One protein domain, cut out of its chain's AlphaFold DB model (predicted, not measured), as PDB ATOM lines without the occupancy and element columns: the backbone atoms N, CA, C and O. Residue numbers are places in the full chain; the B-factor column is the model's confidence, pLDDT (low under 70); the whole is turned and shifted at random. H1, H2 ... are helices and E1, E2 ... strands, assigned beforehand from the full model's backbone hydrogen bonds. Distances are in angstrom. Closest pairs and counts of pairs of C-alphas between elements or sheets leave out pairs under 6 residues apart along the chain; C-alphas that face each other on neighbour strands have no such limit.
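What this domain is: This is residues 3 to 90 of the 377 residues of an uncharacterized protein of Anaerolineae bacterium CG17_big_fil_post_rev_8_21_14_2_50_57_27 (UniProt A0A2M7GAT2). A small three-stranded sheet and the short helix H1 lie on one side of the long helix H3, whose length makes the longest axis, while H2 makes a corner with the beginning of H3. H1 lies between the sheet and H2, residues 41 to 51 lead from the sheet to H2, and residues 84 to 90 stick out at the far end of H3. The printed part has 88 residues with three named helices and three named strands, in the order E1, E2, H1, E3, H2, H3; the sheet runs E2, E1, E3, antiparallel throughout, and the class is mixed, helices and strands. The whole is only just loose, close to compact, with a radius of gyration of the C-alphas of 14.6 A, and it is only just elongated, spanning 43 by 29 by 26 A.

Where its parts are: The sheet holds E1, residues 3 to 6, beginning at C-alpha 3 at (111.539, 123.274, 152.928); E2, residues 12 to 17, 14.2 A long; and E3, residues 38 to 40. H1 is residues 26 to 31. H2 is residues 52 to 61, 14.3 A long, beginning at C-alpha 52 at (127.168, 127.329, 164.433). H3 is residues 63 to 89, 38.6 A long, ending at C-alpha 89 at (105.056, 135.363, 133.595).

How they stand to each other: E1 is the inner strand, and E2 and E3 are edge strands. E1 and E2 form a hairpin, with N 5 and O 13 at 2.9 A and N 13 and O 5 at 2.8 A, within hydrogen-bond range. E1 and E3 are antiparallel at 124 degrees, with N 38 and O 4 at 2.8 A, also within range. E2, H1 and E3 form a split strand-helix-strand unit, two strands running the same way with E1 between them and a helix in the link, and its crossover is right-handed. H3 is on the sheet but only grazes it, with residues 76 to 83. H1 is not on the sheet. H1 and H3 are close but not clearly touching, about perpendicular at 90 degrees, the closest C-alphas being those of Thr 27 and Leu 73, 7.8 A apart. H1 and H2 are close but not clearly touching, with the C-alphas of His 29 and Pro 52 closest at 7.5 A. H2 and H3 touch only at the corner, H3 with residues 65 to 66 alone; their closest C-alphas, those of Leu 59 and Ser 66, are 5.0 A apart. They run opposite ways at a steep tilt of 68 degrees, only just short of about perpendicular. In H1, H2 and H3 every O i to N i+4 pair is within hydrogen-bond range.

The domain as a whole: The two C-alphas farthest apart, those of Val 61 and Leu 90, are 43.8 A apart. The printed part has no cut. The link from E3 to H2, 11 residues, is long. The mean pLDDT of the printed part is 85.5, and no printed residue is under 70.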
ATOM      1  N   ALA A   3     111.267 122.040 152.193       88.12
ATOM      2  CA  ALA A   3     111.539 123.274 152.928       88.12
ATOM      3  C   ALA A   3     110.383 124.261 152.781       88.12
ATOM      4  O   ALA A   3     109.947 124.538 151.662       88.12
ATOM      5  N   PHE A   4     109.908 124.814 153.893       87.19
ATOM      6  CA  PHE A   4     108.755 125.712 153.925       87.19
ATOM      7  C   PHE A   4     108.841 126.721 155.074       87.19
ATOM      8  O   PHE A   4     109.658 126.572 155.976       87.19
ATOM      9  N   SER A   5     108.016 127.760 155.043       86.44
ATOM     10  CA  SER A   5     107.742 128.637 156.186       86.44
ATOM     11  C   SER A   5     106.243 128.724 156.418       86.44
ATOM     12  O   SER A   5     105.446 128.492 155.506       86.44
ATOM     13  N   THR A   6     105.855 129.057 157.643       84.38
ATOM     14  CA  THR A   6     104.452 129.218 158.023       84.38
ATOM     15  C   THR A   6     104.241 130.629 158.550       84.38
ATOM     16  O   THR A   6     104.922 131.064 159.478       84.38
ATOM     17  N   SER A   7     103.313 131.363 157.943       81.56
ATOM     18  CA  SER A   7     102.923 132.695 158.397       81.56
ATOM     19  C   SER A   7     102.074 132.627 159.668       81.56
ATOM     20  O   SER A   7     101.533 131.583 160.034       81.56
ATOM     21  N   ALA A   8     101.912 133.768 160.344       77.81
ATOM     22  CA  ALA A   8     101.147 133.859 161.591       77.81
ATOM     23  C   ALA A   8      99.660 133.465 161.450       77.81
ATOM     24  O   ALA A   8      99.040 133.066 162.430       77.81
ATOM     25  N   ASP A   9      99.092 133.555 160.243       77.94
ATOM     26  CA  ASP A   9      97.733 133.108 159.906       77.94
ATOM     27  C   ASP A   9      97.664 131.623 159.488       77.94
ATOM     28  O   ASP A   9      96.619 131.155 159.039       77.94
ATOM     29  N   GLY A  10      98.762 130.872 159.635       77.81
ATOM     30  CA  GLY A  10      98.834 129.434 159.368       77.81
ATOM     31  C   GLY A  10      99.027 129.058 157.897       77.81
ATOM     32  O   GLY A  10      99.018 127.870 157.570       77.81
ATOM     33  N   LYS A  11      99.214 130.027 156.988       75.94
ATOM     34  CA  LYS A  11      99.507 129.713 155.583       75.94
ATOM     35  C   LYS A  11     100.942 129.236 155.442       75.94
ATOM     36  O   LYS A  11     101.869 129.811 156.003       75.94
ATOM     37  N   THR A  12     101.117 128.187 154.652       78.88
ATOM     38  CA  THR A  12     102.426 127.583 154.418       78.88
ATOM     39  C   THR A  12     102.947 127.982 153.044       78.88
ATOM     40  O   THR A  12     102.254 127.814 152.043       78.88
ATOM     41  N   TYR A  13     104.172 128.499 152.995       79.56
ATOM     42  CA  TYR A  13     104.893 128.802 151.765       79.56
ATOM     43  C   TYR A  13     106.013 127.784 151.571       79.56
ATOM     44  O   TYR A  13     106.940 127.717 152.375       79.56
ATOM     45  N   THR A  14     105.932 126.972 150.517       83.38
ATOM     46  CA  THR A  14     106.955 125.957 150.230       83.38
ATOM     47  C   THR A  14     108.051 126.550 149.353       83.38
ATOM     48  O   THR A  14     107.800 126.973 148.229       83.38
ATOM     49  N   TYR A  15     109.286 126.541 149.851       80.06
ATOM     50  CA  TYR A  15     110.461 127.020 149.126       80.06
ATOM     51  C   TYR A  15     110.954 126.014 148.088       80.06
ATOM     52  O   TYR A  15     111.498 126.411 147.057       80.06
ATOM     53  N   GLY A  16     110.793 124.715 148.343       81.44
ATOM     54  CA  GLY A  16     111.233 123.665 147.429       81.44
ATOM     55  C   GLY A  16     111.472 122.323 148.107       81.44
ATOM     56  O   GLY A  16     111.223 122.150 149.303       81.44
ATOM     57  N   VAL A  17     111.991 121.383 147.319       86.31
ATOM     58  CA  VAL A  17     112.473 120.087 147.800       86.31
ATOM     59  C   VAL A  17     113.996 120.139 147.895       86.31
ATOM     60  O   VAL A  17     114.674 120.670 147.024       86.31
ATOM     61  N   ILE A  18     114.522 119.622 148.997       86.12
ATOM     62  CA  ILE A  18     115.942 119.528 149.315       86.12
ATOM     63  C   ILE A  18     116.341 118.059 149.217       86.12
ATOM     64  O   ILE A  18     115.859 117.226 149.996       86.12
ATOM     65  N   GLY A  19     117.215 117.764 148.255       83.75
ATOM     66  CA  GLY A  19     117.812 116.447 148.041       83.75
ATOM     67  C   GLY A  19     119.151 116.241 148.762       83.75
ATOM     68  O   GLY A  19     119.580 117.095 149.548       83.75
ATOM     69  N   PRO A  20     119.834 115.116 148.480       82.75
ATOM     70  CA  PRO A  20     121.154 114.807 149.028       82.75
ATOM     71  C   PRO A  20     122.174 115.937 148.813       82.75
ATOM     72  O   PRO A  20     122.259 116.530 147.739       82.75
ATOM     73  N   GLY A  21     122.949 116.252 149.855       81.00
ATOM     74  CA  GLY A  21     123.919 117.358 149.839       81.00
ATOM     75  C   GLY A  21     123.299 118.761 149.916       81.00
ATOM     76  O   GLY A  21     124.019 119.757 149.814       81.00
ATOM     77  N   GLY A  22     121.978 118.860 150.079       83.06
ATOM     78  CA  GLY A  22     121.297 120.112 150.375       83.06
ATOM     79  C   GLY A  22     121.576 120.601 151.797       83.06
ATOM     80  O   GLY A  22     121.884 119.817 152.692       83.06
ATOM     81  N   VAL A  23     121.474 121.915 152.005       84.50
ATOM     82  CA  VAL A  23     121.769 122.544 153.298       84.50
ATOM     83  C   VAL A  23     120.595 123.415 153.733       84.50
ATOM     84  O   VAL A  23     120.033 124.150 152.924       84.50
ATOM     85  N   VAL A  24     120.232 123.339 155.013       86.31
ATOM     86  CA  VAL A  24     119.130 124.097 155.624       86.31
ATOM     87  C   VAL A  24     119.701 125.062 156.661       86.31
ATOM     88  O   VAL A  24     120.641 124.724 157.373       86.31
ATOM     89  N   GLY A  25     119.148 126.273 156.750       84.44
ATOM     90  CA  GLY A  25     119.472 127.233 157.814       84.44
ATOM     91  C   GLY A  25     120.743 128.069 157.613       84.44
ATOM     92  O   GLY A  25     120.959 129.008 158.376       84.44
ATOM     93  N   VAL A  26     121.536 127.804 156.569       86.06
ATOM     94  CA  VAL A  26     122.769 128.560 156.261       86.06
ATOM     95  C   VAL A  26     122.499 130.052 156.099       86.06
ATOM     96  O   VAL A  26     123.208 130.867 156.678       86.06
ATOM     97  N   THR A  27     121.463 130.419 155.342       83.44
ATOM     98  CA  THR A  27     121.130 131.824 155.076       83.44
ATOM     99  C   THR A  27     120.795 132.581 156.357       83.44
ATOM    100  O   THR A  27     121.327 133.666 156.571       83.44
ATOM    101  N   SER A  28     119.964 132.001 157.233       83.88
ATOM    102  CA  SER A  28     119.606 132.615 158.518       83.88
ATOM    103  C   SER A  28     120.831 132.818 159.402       83.88
ATOM    104  O   SER A  28     121.017 133.895 159.958       83.88
ATOM    105  N   HIS A  29     121.712 131.815 159.472       87.50
ATOM    106  CA  HIS A  29     122.934 131.917 160.259       87.50
ATOM    107  C   HIS A  29     123.889 132.994 159.715       87.50
ATOM    108  O   HIS A  29     124.329 133.850 160.477       87.50
ATOM    109  N   LEU A  30     124.151 133.016 158.401       87.31
ATOM    110  CA  LEU A  30     125.044 134.003 157.775       87.31
ATOM    111  C   LEU A  30     124.521 135.445 157.868       87.31
ATOM    112  O   LEU A  30     125.318 136.377 157.926       87.31
ATOM    113  N   LEU A  31     123.199 135.634 157.868       86.50
ATOM    114  CA  LEU A  31     122.568 136.951 158.001       86.50
ATOM    115  C   LEU A  31     122.302 137.354 159.459       86.50
ATOM    116  O   LEU A  31     121.849 138.472 159.700       86.50
ATOM    117  N   GLY A  32     122.544 136.462 160.427       83.31
ATOM    118  CA  GLY A  32     122.190 136.682 161.831       83.31
ATOM    119  C   GLY A  32     120.683 136.853 162.061       83.31
ATOM    120  O   GLY A  32     120.281 137.537 163.001       83.31
ATOM    121  N   SER A  33     119.848 136.286 161.187       81.06
ATOM    122  CA  SER A  33     118.389 136.377 161.260       81.06
ATOM    123  C   SER A  33     117.767 135.130 161.889       81.06
ATOM    124  O   SER A  33     118.404 134.085 162.039       81.06
ATOM    125  N   ASN A  34     116.492 135.229 162.273       76.75
ATOM    126  CA  ASN A  34     115.761 134.093 162.827       76.75
ATOM    127  C   ASN A  34     115.557 132.987 161.776       76.75
ATOM    128  O   ASN A  34     115.404 133.240 160.577       76.75
ATOM    129  N   HIS A  35     115.526 131.737 162.243       74.75
ATOM    130  CA  HIS A  35     115.184 130.585 161.412       74.75
ATOM    131  C   HIS A  35     113.673 130.553 161.151       74.75
ATOM    132  O   HIS A  35     112.914 129.957 161.907       74.75
ATOM    133  N   GLU A  36     113.237 131.208 160.078       74.56
ATOM    134  CA  GLU A  36     111.839 131.149 159.617       74.56
ATOM    135  C   GLU A  36     111.557 129.912 158.750       74.56
ATOM    136  O   GLU A  36     110.410 129.494 158.599       74.56
ATOM    137  N   MET A  37     112.608 129.308 158.188       83.50
ATOM    138  CA  MET A  37     112.511 128.111 157.360       83.50
ATOM    139  C   MET A  37     112.479 126.846 158.221       83.50
ATOM    140  O   MET A  37     113.373 126.598 159.029       83.50
ATOM    141  N   GLN A  38     111.478 126.017 157.967       88.31
ATOM    142  CA  GLN A  38     111.297 124.674 158.495       88.31
ATOM    143  C   GLN A  38     111.575 123.642 157.395       88.31
ATOM    144  O   GLN A  38     111.494 123.945 156.201       88.31
ATOM    145  N   ALA A  39     111.918 122.417 157.798       88.88
ATOM    146  CA  ALA A  39     112.126 121.298 156.889       88.88
ATOM    147  C   ALA A  39     111.387 120.052 157.391       88.88
ATOM    148  O   ALA A  39     111.485 119.702 158.565       88.88
ATOM    149  N   GLU A  40     110.676 119.379 156.492       89.75
ATOM    150  CA  GLU A  40     109.938 118.140 156.752       89.75
ATOM    151  C   GLU A  40     110.485 117.016 155.864       89.75
ATOM    152  O   GLU A  40     110.797 117.222 154.688       89.75
ATOM    153  N   ALA A  41     110.652 115.819 156.417       90.00
ATOM    154  CA  ALA A  41     111.082 114.657 155.651       90.00
ATOM    155  C   ALA A  41     109.946 114.181 154.726       90.00
ATOM    156  O   ALA A  41     108.831 113.978 155.186       90.00
ATOM    157  N   LEU A  42     110.238 114.028 153.428       85.81
ATOM    158  CA  LEU A  42     109.298 113.437 152.455       85.81
ATOM    159  C   LEU A  42     109.472 111.916 152.350       85.81
ATOM    160  O   LEU A  42     108.549 111.205 151.981       85.81
ATOM    161  N   GLU A  43     110.669 111.443 152.686       84.50
ATOM    162  CA  GLU A  43     111.119 110.053 152.665       84.50
ATOM    163  C   GLU A  43     112.048 109.848 153.870       84.50
ATOM    164  O   GLU A  43     112.344 110.810 154.591       84.50
ATOM    165  N   ASP A  44     112.550 108.631 154.070       88.31
ATOM    166  CA  ASP A  44     113.597 108.376 155.059       88.31
ATOM    167  C   ASP A  44     114.855 109.194 154.720       88.31
ATOM    168  O   ASP A  44     115.403 109.114 153.619       88.31
ATOM    169  N   VAL A  45     115.310 110.014 155.670       88.69
ATOM    170  CA  VAL A  45     116.448 110.925 155.486       88.69
ATOM    171  C   VAL A  45     117.446 110.807 156.627       88.69
ATOM    172  O   VAL A  45     117.077 110.709 157.795       88.69
ATOM    173  N   GLU A  46     118.726 110.904 156.285       92.31
ATOM    174  CA  GLU A  46     119.803 111.117 157.246       92.31
ATOM    175  C   GLU A  46     120.219 112.591 157.212       92.31
ATOM    176  O   GLU A  46     120.432 113.170 156.143       92.31
ATOM    177  N   VAL A  47     120.309 113.216 158.388       90.94
ATOM    178  CA  VAL A  47     120.668 114.631 158.525       90.94
ATOM    179  C   VAL A  47     121.906 114.788 159.394       90.94
ATOM    180  O   VAL A  47     122.016 114.196 160.465       90.94
ATOM    181  N   ILE A  48     122.834 115.634 158.943       90.56
ATOM    182  CA  ILE A  48     124.029 116.003 159.706       90.56
ATOM    183  C   ILE A  48     123.813 117.401 160.275       90.56
ATOM    184  O   ILE A  48     123.750 118.384 159.537       90.56
ATOM    185  N   ALA A  49     123.709 117.492 161.600       90.75
ATOM    186  CA  ALA A  49     123.620 118.769 162.295       90.75
ATOM    187  C   ALA A  49     125.022 119.351 162.522       90.75
ATOM    188  O   ALA A  49     125.849 118.748 163.206       90.75
ATOM    189  N   ILE A  50     125.279 120.543 161.978       90.00
ATOM    190  CA  ILE A  50     126.521 121.290 162.199       90.00
ATOM    191  C   ILE A  50     126.224 122.424 163.180       90.00
ATOM    192  O   ILE A  50     125.342 123.245 162.941       90.00
ATOM    193  N   GLN A  51     126.953 122.465 164.295       91.25
ATOM    194  CA  GLN A  51     126.831 123.552 165.266       91.25
ATOM    195  C   GLN A  51     127.350 124.868 164.665       91.25
ATOM    196  O   GLN A  51     128.360 124.823 163.959       91.25
ATOM    197  N   PRO A  52     126.752 126.033 164.985       89.25
ATOM    198  CA  PRO A  52     127.168 127.329 164.433       89.25
ATOM    199  C   PRO A  52     128.679 127.579 164.516       89.25
ATOM    200  O   PRO A  52     129.312 127.934 163.529       89.25
ATOM    201  N   ILE A  53     129.289 127.273 165.664       91.62
ATOM    202  CA  ILE A  53     130.725 127.491 165.867       91.62
ATOM    203  C   ILE A  53     131.610 126.586 164.999       91.62
ATOM    204  O   ILE A  53     132.666 127.005 164.529       91.62
ATOM    205  N   GLU A  54     131.178 125.348 164.753       93.50
ATOM    206  CA  GLU A  54     131.909 124.429 163.877       93.50
ATOM    207  C   GLU A  54     131.688 124.805 162.409       93.50
ATOM    208  O   GLU A  54     132.612 124.712 161.609       93.50
ATOM    209  N   PHE A  55     130.502 125.310 162.056       92.69
ATOM    210  CA  PHE A  55     130.224 125.844 160.727       92.69
ATOM    211  C   PHE A  55     131.129 127.041 160.395       92.69
ATOM    212  O   PHE A  55     131.777 127.043 159.348       92.69
ATOM    213  N   GLU A  56     131.244 128.014 161.304       92.19
ATOM    214  CA  GLU A  56     132.141 129.170 161.162       92.19
ATOM    215  C   GLU A  56     133.608 128.738 161.031       92.19
ATOM    216  O   GLU A  56     134.338 129.211 160.155       92.19
ATOM    217  N   ARG A  57     134.040 127.780 161.857       94.75
ATOM    218  CA  ARG A  57     135.388 127.210 161.780       94.75
ATOM    219  C   ARG A  57     135.640 126.510 160.442       94.75
ATOM    220  O   ARG A  57     136.705 126.699 159.854       94.75
ATOM    221  N   LEU A  58     134.687 125.716 159.950       93.94
ATOM    222  CA  LEU A  58     134.793 125.031 158.662       93.94
ATOM    223  C   LEU A  58     134.864 126.030 157.504       93.94
ATOM    224  O   LEU A  58     135.695 125.856 156.616       93.94
ATOM    225  N   LEU A  59     134.065 127.099 157.542       93.31
ATOM    226  CA  LEU A  59     134.139 128.189 156.566       93.31
ATOM    227  C   LEU A  59     135.503 128.896 156.563       93.31
ATOM    228  O   LEU A  59     135.979 129.309 155.503       93.31
ATOM    229  N   ALA A  60     136.134 129.044 157.729       94.38
ATOM    230  CA  ALA A  60     137.422 129.722 157.859       94.38
ATOM    231  C   ALA A  60     138.617 128.851 157.435       94.38
ATOM    232  O   ALA A  60     139.594 129.366 156.892       94.38
ATOM    233  N   VAL A  61     138.566 127.542 157.701       96.25
ATOM    234  CA  VAL A  61     139.734 126.649 157.584       96.25
ATOM    235  C   VAL A  61     139.665 125.729 156.360       96.25
ATOM    236  O   VAL A  61     140.701 125.241 155.910       96.25
ATOM    237  N   ASN A  62     138.479 125.488 155.792       95.69
ATOM    238  CA  ASN A  62     138.288 124.548 154.686       95.69
ATOM    239  C   ASN A  62     137.753 125.250 153.419       95.69
ATOM    240  O   ASN A  62     136.539 125.377 153.254       95.69
ATOM    241  N   PRO A  63     138.628 125.632 152.465       94.56
ATOM    242  CA  PRO A  63     138.219 126.300 151.226       94.56
ATOM    243  C   PRO A  63     137.200 125.515 150.392       94.56
ATOM    244  O   PRO A  63     136.336 126.114 149.752       94.56
ATOM    245  N   CYS A  64     137.270 124.179 150.404       91.44
ATOM    246  CA  CYS A  64     136.314 123.332 149.690       91.44
ATOM    247  C   CYS A  64     134.911 123.435 150.300       91.44
ATOM    248  O   CYS A  64     133.929 123.496 149.563       91.44
ATOM    249  N   PHE A  65     134.817 123.496 151.631       91.12
ATOM    250  CA  PHE A  65     133.548 123.702 152.325       91.12
ATOM    251  C   PHE A  65     132.968 125.087 152.015       91.12
ATOM    252  O   PHE A  65     131.793 125.197 151.670       91.12
ATOM    253  N   SER A  66     133.794 126.133 152.031       92.56
ATOM    254  CA  SER A  66     133.364 127.502 151.709       92.56
ATOM    255  C   SER A  66     132.863 127.622 150.270       92.56
ATOM    256  O   SER A  66     131.819 128.223 150.025       92.56
ATOM    257  N   LEU A  67     133.557 126.998 149.313       90.75
ATOM    258  CA  LEU A  67     133.107 126.911 147.920       90.75
ATOM    259  C   LEU A  67     131.797 126.133 147.773       90.75
ATOM    260  O   LEU A  67     130.945 126.543 146.985       90.75
ATOM    261  N   LEU A  68     131.611 125.048 148.527       88.25
ATOM    262  CA  LEU A  68     130.355 124.300 148.545       88.25
ATOM    263  C   LEU A  68     129.206 125.167 149.069       88.25
ATOM    264  O   LEU A  68     128.160 125.231 148.425       88.25
ATOM    265  N   VAL A  69     129.407 125.874 150.184       89.94
ATOM    266  CA  VAL A  69     128.407 126.789 150.756       89.94
ATOM    267  C   VAL A  69     128.065 127.908 149.770       89.94
ATOM    268  O   VAL A  69     126.889 128.128 149.489       89.94
ATOM    269  N   MET A  70     129.068 128.567 149.179       90.88
ATOM    270  CA  MET A  70     128.853 129.606 148.164       90.88
ATOM    271  C   MET A  70     128.079 129.077 146.952       90.88
ATOM    272  O   MET A  70     127.146 129.731 146.490       90.88
ATOM    273  N   ARG A  71     128.417 127.877 146.463       88.00
ATOM    274  CA  ARG A  71     127.699 127.239 145.354       88.00
ATOM    275  C   ARG A  71     126.241 126.966 145.716       88.00
ATOM    276  O   ARG A  71     125.365 127.304 144.931       88.00
ATOM    277  N   LYS A  72     125.972 126.425 146.907       86.25
ATOM    278  CA  LYS A  72     124.605 126.143 147.378       86.25
ATOM    279  C   LYS A  72     123.767 127.413 147.523       86.25
ATOM    280  O   LYS A  72     122.593 127.414 147.165       86.25
ATOM    281  N   LEU A  73     124.368 128.507 147.992       87.88
ATOM    282  CA  LEU A  73     123.705 129.812 148.045       87.88
ATOM    283  C   LEU A  73     123.407 130.364 146.644       87.88
ATOM    284  O   LEU A  73     122.308 130.862 146.414       87.88
ATOM    285  N   ALA A  74     124.351 130.242 145.703       85.81
ATOM    286  CA  ALA A  74     124.151 130.656 144.315       85.81
ATOM    287  C   ALA A  74     123.046 129.839 143.620       85.81
ATOM    288  O   ALA A  74     122.164 130.423 142.999       85.81
ATOM    289  N   GLU A  75     123.041 128.510 143.789       82.31
ATOM    290  CA  GLU A  75     121.977 127.614 143.309       82.31
ATOM    291  C   GLU A  75     120.607 128.029 143.872       82.31
ATOM    292  O   GLU A  75     119.637 128.169 143.124       82.31
ATOM    293  N   GLY A  76     120.530 128.302 145.181       82.44
ATOM    294  CA  GLY A  76     119.307 128.775 145.832       82.44
ATOM    295  C   GLY A  76     118.818 130.123 145.292       82.44
ATOM    296  O   GLY A  76     117.625 130.282 145.033       82.44
ATOM    297  N   LEU A  77     119.728 131.076 145.064       84.31
ATOM    298  CA  LEU A  77     119.402 132.381 144.482       84.31
ATOM    299  C   LEU A  77     118.881 132.247 143.044       84.31
ATOM    300  O   LEU A  77     117.870 132.860 142.701       84.31
ATOM    301  N   SER A  78     119.530 131.423 142.219       81.12
ATOM    302  CA  SER A  78     119.073 131.128 140.858       81.12
ATOM    303  C   SER A  78     117.697 130.458 140.849       81.12
ATOM    304  O   SER A  78     116.838 130.864 140.066       81.12
ATOM    305  N   SER A  79     117.443 129.500 141.749       79.69
ATOM    306  CA  SER A  79     116.130 128.850 141.887       79.69
ATOM    307  C   SER A  79     115.036 129.839 142.304       79.69
ATOM    308  O   SER A  79     113.953 129.845 141.718       79.69
ATOM    309  N   LEU A  80     115.308 130.721 143.273       80.56
ATOM    310  CA  LEU A  80     114.367 131.767 143.691       80.56
ATOM    311  C   LEU A  80     114.057 132.752 142.559       80.56
ATOM    312  O   LEU A  80     112.894 133.092 142.349       80.56
ATOM    313  N   ALA A  81     115.074 133.186 141.808       77.88
ATOM    314  CA  ALA A  81     114.886 134.069 140.660       77.88
ATOM    315  C   ALA A  81     114.065 133.404 139.539       77.88
ATOM    316  O   ALA A  81     113.225 134.068 138.930       77.88
ATOM    317  N   SER A  82     114.271 132.103 139.292       75.94
ATOM    318  CA  SER A  82     113.464 131.306 138.353       75.94
ATOM    319  C   SER A  82     111.998 131.262 138.794       75.94
ATOM    320  O   SER A  82     111.115 131.693 138.060       75.94
ATOM    321  N   LYS A  83     111.735 130.892 140.054       79.00
ATOM    322  CA  LYS A  83     110.377 130.852 140.619       79.00
ATOM    323  C   LYS A  83     109.677 132.206 140.569       79.00
ATOM    324  O   LYS A  83     108.512 132.282 140.194       79.00
ATOM    325  N   ALA A  84     110.369 133.286 140.931       81.62
ATOM    326  CA  ALA A  84     109.805 134.633 140.878       81.62
ATOM    327  C   ALA A  84     109.396 135.025 139.448       81.62
ATOM    328  O   ALA A  84     108.342 135.632 139.252       81.62
ATOM    329  N   ARG A  85     110.203 134.638 138.452       78.12
ATOM    330  CA  ARG A  85     109.885 134.823 137.035       78.12
ATOM    331  C   ARG A  85     108.653 134.018 136.635       78.12
ATOM    332  O   ARG A  85     107.741 134.585 136.046       78.12
ATOM    333  N   ASP A  86     108.605 132.743 137.000       79.75
ATOM    334  CA  ASP A  86     107.478 131.862 136.698       79.75
ATOM    335  C   ASP A  86     106.167 132.392 137.283       79.75
ATOM    336  O   ASP A  86     105.146 132.419 136.604       79.75
ATOM    337  N   PHE A  87     106.176 132.876 138.527       80.56
ATOM    338  CA  PHE A  87     104.988 133.482 139.132       80.56
ATOM    339  C   PHE A  87     104.534 134.765 138.433       80.56
ATOM    340  O   PHE A  87     103.337 135.047 138.425       80.56
ATOM    341  N   GLY A  88     105.468 135.536 137.874       77.25
ATOM    342  CA  GLY A  88     105.163 136.781 137.173       77.25
ATOM    343  C   GLY A  88     104.747 136.603 135.713       77.25
ATOM    344  O   GLY A  88     104.033 137.459 135.198       77.25
ATOM    345  N   LEU A  89     105.196 135.533 135.048       75.75
ATOM    346  CA  LEU A  89     105.056 135.363 133.595       75.75
ATOM    347  C   LEU A  89     104.197 134.170 133.175       75.75
ATOM    348  O   LEU A  89     103.694 134.177 132.056       75.75
ATOM    349  N   LEU A  90     104.056 133.152 134.026       81.56
ATOM    350  CA  LEU A  90     103.439 131.882 133.655       81.56
ATOM    351  C   LEU A  90     102.117 131.649 134.390       81.56
ATOM    352  O   LEU A  90     101.965 131.943 135.585       81.56
TER     353      LEU A  90